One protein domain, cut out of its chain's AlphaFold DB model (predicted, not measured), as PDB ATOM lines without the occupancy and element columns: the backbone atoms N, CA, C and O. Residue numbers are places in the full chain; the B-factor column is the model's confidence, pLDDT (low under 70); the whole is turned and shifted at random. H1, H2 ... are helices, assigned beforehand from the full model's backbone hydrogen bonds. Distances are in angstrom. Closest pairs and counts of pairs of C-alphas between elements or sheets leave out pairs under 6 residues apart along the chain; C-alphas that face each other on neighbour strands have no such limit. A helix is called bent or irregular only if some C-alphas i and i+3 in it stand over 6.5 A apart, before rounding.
ATOM      1  N   LEU A  16     375.182 254.087 398.289       75.69
ATOM      2  CA  LEU A  16     374.243 255.196 398.432       75.69
ATOM      3  C   LEU A  16     374.713 256.418 397.630       75.69
ATOM      4  O   LEU A  16     373.923 256.989 396.879       75.69
ATOM      5  N   GLU A  17     375.996 256.775 397.725       74.06
ATOM      6  CA  GLU A  17     376.603 257.875 396.961       74.06
ATOM      7  C   GLU A  17     376.516 257.641 395.446       74.06
ATOM      8  O   GLU A  17     376.131 258.541 394.693       74.06
ATOM      9  N   ALA A  18     376.761 256.406 394.998       69.75
ATOM     10  CA  ALA A  18     376.693 256.018 393.589       69.75
ATOM     11  C   ALA A  18     375.268 255.984 392.996       69.75
ATOM     12  O   ALA A  18     375.108 255.689 391.810       69.75
ATOM     13  N   HIS A  19     374.221 256.271 393.788       74.94
ATOM     14  CA  HIS A  19     372.811 256.120 393.389       74.94
ATOM     15  C   HIS A  19     372.495 254.714 392.844       74.94
ATOM     16  O   HIS A  19     371.580 254.512 392.038       74.94
ATOM     17  N   SER A  20     373.241 253.716 393.309       76.19
ATOM     18  CA  SER A  20     373.141 252.338 392.843       76.19
ATOM     19  C   SER A  20     371.904 251.626 393.384       76.19
ATOM     20  O   SER A  20     371.361 250.741 392.723       76.19
ATOM     21  N   ILE A  21     371.402 252.040 394.553       78.50
ATOM     22  CA  ILE A  21     370.213 251.445 395.185       78.50
ATOM     23  C   ILE A  21     368.955 251.619 394.303       78.50
ATOM     24  O   ILE A  21     368.350 250.602 393.957       78.50
ATOM     25  N   PRO A  22     368.587 252.836 393.839       83.75
ATOM     26  CA  PRO A  22     367.479 253.013 392.893       83.75
ATOM     27  C   PRO A  22     367.647 252.240 391.576       83.75
ATOM     28  O   PRO A  22     366.666 251.800 390.975       83.75
ATOM     29  N   ALA A  23     368.886 252.070 391.101       81.81
ATOM     30  CA  ALA A  23     369.165 251.328 389.873       81.81
ATOM     31  C   ALA A  23     368.884 249.826 390.042       81.81
ATOM     32  O   ALA A  23     368.221 249.226 389.192       81.81
ATOM     33  N   ILE A  24     369.328 249.234 391.157       84.62
ATOM     34  CA  ILE A  24     369.050 247.834 391.513       84.62
ATOM     35  C   ILE A  24     367.546 247.625 391.697       84.62
ATOM     36  O   ILE A  24     366.989 246.678 391.141       84.62
ATOM     37  N   GLU A  25     366.884 248.526 392.427       85.00
ATOM     38  CA  GLU A  25     365.438 248.469 392.657       85.00
ATOM     39  C   GLU A  25     364.674 248.455 391.332       85.00
ATOM     40  O   GLU A  25     363.816 247.598 391.121       85.00
ATOM     41  N   LYS A  26     365.028 249.349 390.403       88.56
ATOM     42  CA  LYS A  26     364.390 249.424 389.087       88.56
ATOM     43  C   LYS A  26     364.530 248.120 388.302       88.56
ATOM     44  O   LYS A  26     363.552 247.670 387.707       88.56
ATOM     45  N   VAL A  27     365.719 247.515 388.289       88.88
ATOM     46  CA  VAL A  27     365.952 246.243 387.583       88.88
ATOM     47  C   VAL A  27     365.150 245.112 388.224       88.88
ATOM     48  O   VAL A  27     364.490 244.353 387.515       88.88
ATOM     49  N   LEU A  28     365.154 245.025 389.555       86.44
ATOM     50  CA  LEU A  28     364.414 243.996 390.277       86.44
ATOM     51  C   LEU A  28     362.900 244.145 390.071       86.44
ATOM     52  O   LEU A  28     362.221 243.163 389.775       86.44
ATOM     53  N   ALA A  29     362.374 245.368 390.171       87.69
ATOM     54  CA  ALA A  29     360.963 245.672 389.951       87.69
ATOM     55  C   ALA A  29     360.524 245.334 388.519       87.69
ATOM     56  O   ALA A  29     359.484 244.702 388.330       87.69
ATOM     57  N   GLN A  30     361.337 245.695 387.521       90.38
ATOM     58  CA  GLN A  30     361.079 245.356 386.124       90.38
ATOM     59  C   GLN A  30     361.088 243.839 385.917       90.38
ATOM     60  O   GLN A  30     360.152 243.293 385.338       90.38
ATOM     61  N   SER A  31     362.090 243.138 386.451       87.94
ATOM     62  CA  SER A  31     362.185 241.685 386.317       87.94
ATOM     63  C   SER A  31     361.022 240.958 387.002       87.94
ATOM     64  O   SER A  31     360.530 239.971 386.455       87.94
ATOM     65  N   LEU A  32     360.564 241.429 388.168       87.62
ATOM     66  CA  LEU A  32     359.382 240.894 388.854       87.62
ATOM     67  C   LEU A  32     358.099 241.125 388.050       87.62
ATOM     68  O   LEU A  32     357.232 240.251 388.010       87.62
ATOM     69  N   ALA A  33     357.968 242.295 387.419       87.06
ATOM     70  CA  ALA A  33     356.821 242.626 386.583       87.06
ATOM     71  C   ALA A  33     356.793 241.795 385.291       87.06
ATOM     72  O   ALA A  33     355.757 241.225 384.960       87.06
ATOM     73  N   GLU A  34     357.927 241.666 384.601       86.69
ATOM     74  CA  GLU A  34     358.071 240.840 383.393       86.69
ATOM     75  C   GLU A  34     357.821 239.359 383.664       86.69
ATOM     76  O   GLU A  34     357.228 238.667 382.841       86.69
ATOM     77  N   ALA A  35     358.232 238.873 384.836       85.81
ATOM     78  CA  ALA A  35     357.954 237.508 385.263       85.81
ATOM     79  C   ALA A  35     356.483 237.287 385.668       85.81
ATOM     80  O   ALA A  35     356.123 236.178 386.053       85.81
ATOM     81  N   GLY A  36     355.640 238.327 385.639       84.94
ATOM     82  CA  GLY A  36     354.229 238.260 386.024       84.94
ATOM     83  C   GLY A  36     353.985 238.144 387.533       84.94
ATOM     84  O   GLY A  36     352.834 238.150 387.967       84.94
ATOM     85  N   TRP A  37     355.039 238.104 388.353       87.75
ATOM     86  CA  TRP A  37     354.940 237.876 389.797       87.75
ATOM     87  C   TRP A  37     354.142 238.969 390.518       87.75
ATOM     88  O   TRP A  37     353.359 238.681 391.420       87.75
ATOM     89  N   THR A  38     354.278 240.232 390.104       87.81
ATOM     90  CA  THR A  38     353.518 241.346 390.703       87.81
ATOM     91  C   THR A  38     352.014 241.237 390.439       87.81
ATOM     92  O   THR A  38     351.204 241.624 391.288       87.81
ATOM     93  N   THR A  39     351.632 240.680 389.289       87.31
ATOM     94  CA  THR A  39     350.239 240.400 388.925       87.31
ATOM     95  C   THR A  39     349.679 239.253 389.760       87.31
ATOM     96  O   THR A  39     348.600 239.397 390.332       87.31
ATOM     97  N   GLU A  40     350.437 238.165 389.910       85.88
ATOM     98  CA  GLU A  40     350.066 237.025 390.760       85.88
ATOM     99  C   GLU A  40     349.907 237.435 392.231       85.88
ATOM    100  O   GLU A  40     348.899 237.123 392.870       85.88
ATOM    101  N   LEU A  41     350.840 238.236 392.756       88.06
ATOM    102  CA  LEU A  41     350.750 238.798 394.105       88.06
ATOM    103  C   LEU A  41     349.480 239.634 394.288       88.06
ATOM    104  O   LEU A  41     348.764 239.488 395.282       88.06
ATOM    105  N   ARG A  42     349.172 240.503 393.320       88.44
ATOM    106  CA  ARG A  42     347.956 241.322 393.351       88.44
ATOM    107  C   ARG A  42     346.699 240.454 393.327       88.44
ATOM    108  O   ARG A  42     345.784 240.722 394.107       88.44
ATOM    109  N   ALA A  43     346.654 239.428 392.480       87.38
ATOM    110  CA  ALA A  43     345.531 238.500 392.398       87.38
ATOM    111  C   ALA A  43     345.326 237.739 393.720       87.38
ATOM    112  O   ALA A  43     344.196 237.632 394.204       87.38
ATOM    113  N   TYR A  44     346.411 237.290 394.357       86.31
ATOM    114  CA  TYR A  44     346.367 236.632 395.662       86.31
ATOM    115  C   TYR A  44     345.841 237.556 396.768       86.31
ATOM    116  O   TYR A  44     344.936 237.179 397.512       86.31
ATOM    117  N   ILE A  45     346.331 238.798 396.846       86.88
ATOM    118  CA  ILE A  45     345.833 239.788 397.814       86.88
ATOM    119  C   ILE A  45     344.345 240.071 397.581       86.88
ATOM    120  O   ILE A  45     343.557 240.070 398.526       86.88
ATOM    121  N   GLN A  46     343.936 240.274 396.326       88.75
ATOM    122  CA  GLN A  46     342.527 240.485 395.986       88.75
ATOM    123  C   GLN A  46     341.658 239.298 396.400       88.75
ATOM    124  O   GLN A  46     340.542 239.503 396.879       88.75
ATOM    125  N   ARG A  47     342.163 238.067 396.261       85.62
ATOM    126  CA  ARG A  47     341.480 236.862 396.730       85.62
ATOM    127  C   ARG A  47     341.345 236.839 398.251       85.62
ATOM    128  O   ARG A  47     340.237 236.604 398.715       85.62
ATOM    129  N   LEU A  48     342.413 237.122 399.002       84.81
ATOM    130  CA  LEU A  48     342.386 237.163 400.474       84.81
ATOM    131  C   LEU A  48     341.380 238.181 401.019       84.81
ATOM    132  O   LEU A  48     340.699 237.926 402.012       84.81
ATOM    133  N   VAL A  49     341.292 239.341 400.367       86.06
ATOM    134  CA  VAL A  49     340.344 240.392 400.750       86.06
ATOM    135  C   VAL A  49     338.919 240.009 400.344       86.06
ATOM    136  O   VAL A  49     337.991 240.191 401.126       86.06
ATOM    137  N   ARG A  50     338.724 239.438 399.148       87.12
ATOM    138  CA  ARG A  50     337.395 239.031 398.661       87.12
ATOM    139  C   ARG A  50     336.824 237.832 399.417       87.12
ATOM    140  O   ARG A  50     335.612 237.777 399.593       87.12
ATOM    141  N   SER A  51     337.658 236.889 399.855       85.75
ATOM    142  CA  SER A  51     337.210 235.755 400.671       85.75
ATOM    143  C   SER A  51     336.862 236.158 402.106       85.75
ATOM    144  O   SER A  51     336.268 235.364 402.829       85.75
ATOM    145  N   GLY A  52     337.215 237.378 402.528       81.06
ATOM    146  CA  GLY A  52     337.018 237.851 403.899       81.06
ATOM    147  C   GLY A  52     337.977 237.218 404.913       81.06
ATOM    148  O   GLY A  52     337.890 237.523 406.099       81.06
ATOM    149  N   GLU A  53     338.916 236.374 404.469       74.88
ATOM    150  CA  GLU A  53     339.917 235.726 405.327       74.88
ATOM    151  C   GLU A  53     340.895 236.715 405.960       74.88
ATOM    152  O   GLU A  53     341.530 236.406 406.968       74.88
ATOM    153  N   CYS A  54     341.082 237.881 405.345       81.06
ATOM    154  CA  CYS A  54     341.929 238.940 405.868       81.06
ATOM    155  C   CYS A  54     341.164 240.261 405.854       81.06
ATOM    156  O   CYS A  54     340.811 240.781 404.799       81.06
ATOM    157  N   THR A  55     340.948 240.824 407.039       81.94
ATOM    158  CA  THR A  55     340.198 242.077 407.228       81.94
ATOM    159  C   THR A  55     341.091 243.269 407.555       81.94
ATOM    160  O   THR A  55     340.622 244.402 407.604       81.94
ATOM    161  N   ASN A  56     342.386 243.037 407.783       86.06
ATOM    162  CA  ASN A  56     343.347 244.093 408.078       86.06
ATOM    163  C   ASN A  56     344.678 243.876 407.350       86.06
ATOM    164  O   ASN A  56     345.038 242.756 406.981       86.06
ATOM    165  N   VAL A 109     364.444 236.102 388.393       87.50
ATOM    166  CA  VAL A 109     364.436 237.405 389.069       87.50
ATOM    167  C   VAL A 109     365.541 237.474 390.117       87.50
ATOM    168  O   VAL A 109     366.217 238.492 390.229       87.50
ATOM    169  N   VAL A 110     365.757 236.388 390.866       86.94
ATOM    170  CA  VAL A 110     366.849 236.309 391.849       86.94
ATOM    171  C   VAL A 110     368.196 236.489 391.153       86.94
ATOM    172  O   VAL A 110     368.999 237.314 391.584       86.94
ATOM    173  N   ARG A 111     368.430 235.779 390.041       87.25
ATOM    174  CA  ARG A 111     369.658 235.935 389.248       87.25
ATOM    175  C   ARG A 111     369.818 237.349 388.699       87.25
ATOM    176  O   ARG A 111     370.899 237.916 388.825       87.25
ATOM    177  N   ASP A 112     368.761 237.920 388.128       85.06
ATOM    178  CA  ASP A 112     368.784 239.270 387.556       85.06
ATOM    179  C   ASP A 112     369.071 240.324 388.640       85.06
ATOM    180  O   ASP A 112     369.888 241.221 388.433       85.06
ATOM    181  N   GLY A 113     368.491 240.163 389.834       83.81
ATOM    182  CA  GLY A 113     368.771 240.999 391.001       83.81
ATOM    183  C   GLY A 113     370.216 240.879 391.488       83.81
ATOM    184  O   GLY A 113     370.875 241.895 391.697       83.81
ATOM    185  N   VAL A 114     370.747 239.659 391.611       86.50
ATOM    186  CA  VAL A 114     372.150 239.430 392.004       86.50
ATOM    187  C   VAL A 114     373.116 240.021 390.974       86.50
ATOM    188  O   VAL A 114     374.105 240.645 391.352       86.50
ATOM    189  N   MET A 115     372.824 239.890 389.677       85.44
ATOM    190  CA  MET A 115     373.626 240.512 388.619       85.44
ATOM    191  C   MET A 115     373.565 242.041 388.668       85.44
ATOM    192  O   MET A 115     374.595 242.686 388.482       85.44
ATOM    193  N   ALA A 116     372.398 242.628 388.948       85.06
ATOM    194  CA  ALA A 116     372.257 244.073 389.111       85.06
ATOM    195  C   ALA A 116     373.076 244.584 390.304       85.06
ATOM    196  O   ALA A 116     373.841 245.533 390.156       85.06
ATOM    197  N   VAL A 117     372.984 243.906 391.453       84.75
ATOM    198  CA  VAL A 117     373.789 244.214 392.644       84.75
ATOM    199  C   VAL A 117     375.277 244.120 392.324       84.75
ATOM    200  O   VAL A 117     376.017 245.055 392.608       84.75
ATOM    201  N   ARG A 118     375.719 243.036 391.674       84.62
ATOM    202  CA  ARG A 118     377.119 242.862 391.274       84.62
ATOM    203  C   ARG A 118     377.595 243.989 390.354       84.62
ATOM    204  O   ARG A 118     378.644 244.567 390.607       84.62
ATOM    205  N   LYS A 119     376.826 244.317 389.315       85.31
ATOM    206  CA  LYS A 119     377.166 245.373 388.349       85.31
ATOM    207  C   LYS A 119     377.312 246.738 389.014       85.31
ATOM    208  O   LYS A 119     378.149 247.532 388.604       85.31
ATOM    209  N   GLU A 120     376.471 247.032 389.997       82.75
ATOM    210  CA  GLU A 120     376.571 248.280 390.742       82.75
ATOM    211  C   GLU A 120     377.735 248.273 391.739       82.75
ATOM    212  O   GLU A 120     378.454 249.261 391.827       82.75
ATOM    213  N   LEU A 121     377.986 247.152 392.422       80.44
ATOM    214  CA  LEU A 121     379.151 246.984 393.296       80.44
ATOM    215  C   LEU A 121     380.472 247.174 392.540       80.44
ATOM    216  O   LEU A 121     381.368 247.840 393.047       80.44
ATOM    217  N   GLU A 122     380.575 246.657 391.313       81.44
ATOM    218  CA  GLU A 122     381.754 246.824 390.447       81.44
ATOM    219  C   GLU A 122     382.060 248.293 390.101       81.44
ATOM    220  O   GLU A 122     383.197 248.612 389.778       81.44
ATOM    221  N   LYS A 123     381.084 249.208 390.181       77.19
ATOM    222  CA  LYS A 123     381.330 250.647 389.952       77.19
ATOM    223  C   LYS A 123     381.962 251.343 391.151       77.19
ATOM    224  O   LYS A 123     382.503 252.434 391.004       77.19
ATOM    225  N   VAL A 124     381.794 250.758 392.329       73.25
ATOM    226  CA  VAL A 124     382.061 251.401 393.616       73.25
ATOM    227  C   VAL A 124     383.268 250.771 394.304       73.25
ATOM    228  O   VAL A 124     383.988 251.445 395.033       73.25
ATOM    229  N   VAL A 125     383.507 249.484 394.059       72.19
ATOM    230  CA  VAL A 125     384.628 248.739 394.626       72.19
ATOM    231  C   VAL A 125     385.773 248.696 393.621       72.19
ATOM    232  O   VAL A 125     385.687 248.026 392.594       72.19
ATOM    233  N   THR A 126     386.879 249.358 393.951       62.84
ATOM    234  CA  THR A 126     388.181 249.075 393.342       62.84
ATOM    235  C   THR A 126     388.722 247.811 394.006       62.84
ATOM    236  O   THR A 126     388.922 247.790 395.218       62.84
TER     237      THR A 126
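Overview. This is residues 16 to 56 and 109 to 126 of the 131 residues of an uncharacterized protein of Verruconis gallopava (UniProt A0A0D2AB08). Two helices, H1 and H3, lie side by side and run opposite ways, and a third helix, H2, turns off from the last residues of H1 as a free arm, so that the pair and the arm make a wide L. Residues 39 to 44 and 46 to 53, most of them in H2, stick out from the pair. The printed part has 59 residues with three named helices, in the order H1, H2, H3 along the chain, and no named strand; the class is all helix. The whole is extended, with a radius of gyration of the C-alphas of 16.3 A and spans of 53 by 22 by 12 A.

Along the chain. The printed part begins at Leu 16, with C-alpha at (374.243, 255.196, 398.432). H1 takes residues 20 to 34 and measures 21.2 A from its first C-alpha, at (373.141, 252.338, 392.843), to its last. After two residues H2 follows, residues 37 to 50, 19.7 A long; its last C-alpha, that of Arg 50, is at (337.395, 239.031, 398.661). H3 is the longest helix by residues, residues 109 to 124, and measures 23.0 A; it ends at C-alpha 124, at (382.061, 251.401, 393.616).

Arrangement. H1 and H3 touch, with 16 pairs of C-alphas within 8 A. Their closest C-alphas are those of Leu 28 and Gly 113, 5.3 A apart. They run opposite ways at a shallow tilt of 19 degrees, and their centres are 10.3 A apart. H1 and H2 are close but not clearly touching; their closest C-alphas are those of Leu 32 and Thr 38, 6.2 A apart. Their lines are only just about perpendicular, at 70.4 degrees, and their centres are 20.4 A apart. H2 and H3 are apart. In H1 and H2 every pair of O i and N i+4 is within hydrogen-bond range; in H3 it is 10 of 12. No helix is bent or irregular.

Size, cuts and confidence. The two C-alphas farthest apart are those of Gly 52 and Thr 126, 53.4 A from each other, while the first and last printed C-alphas, those of Leu 16 and Thr 126, are 16.1 A apart. Residues 57 to 108 are cut out and not printed, and the gap from C-alpha 56 to C-alpha 109 is 29.2 A. The link from H2 to H3 runs across this cut; the link from H1 to H2 is tight. The mean pLDDT of the printed part is 83.5, and residues 18 and 126 are under 70.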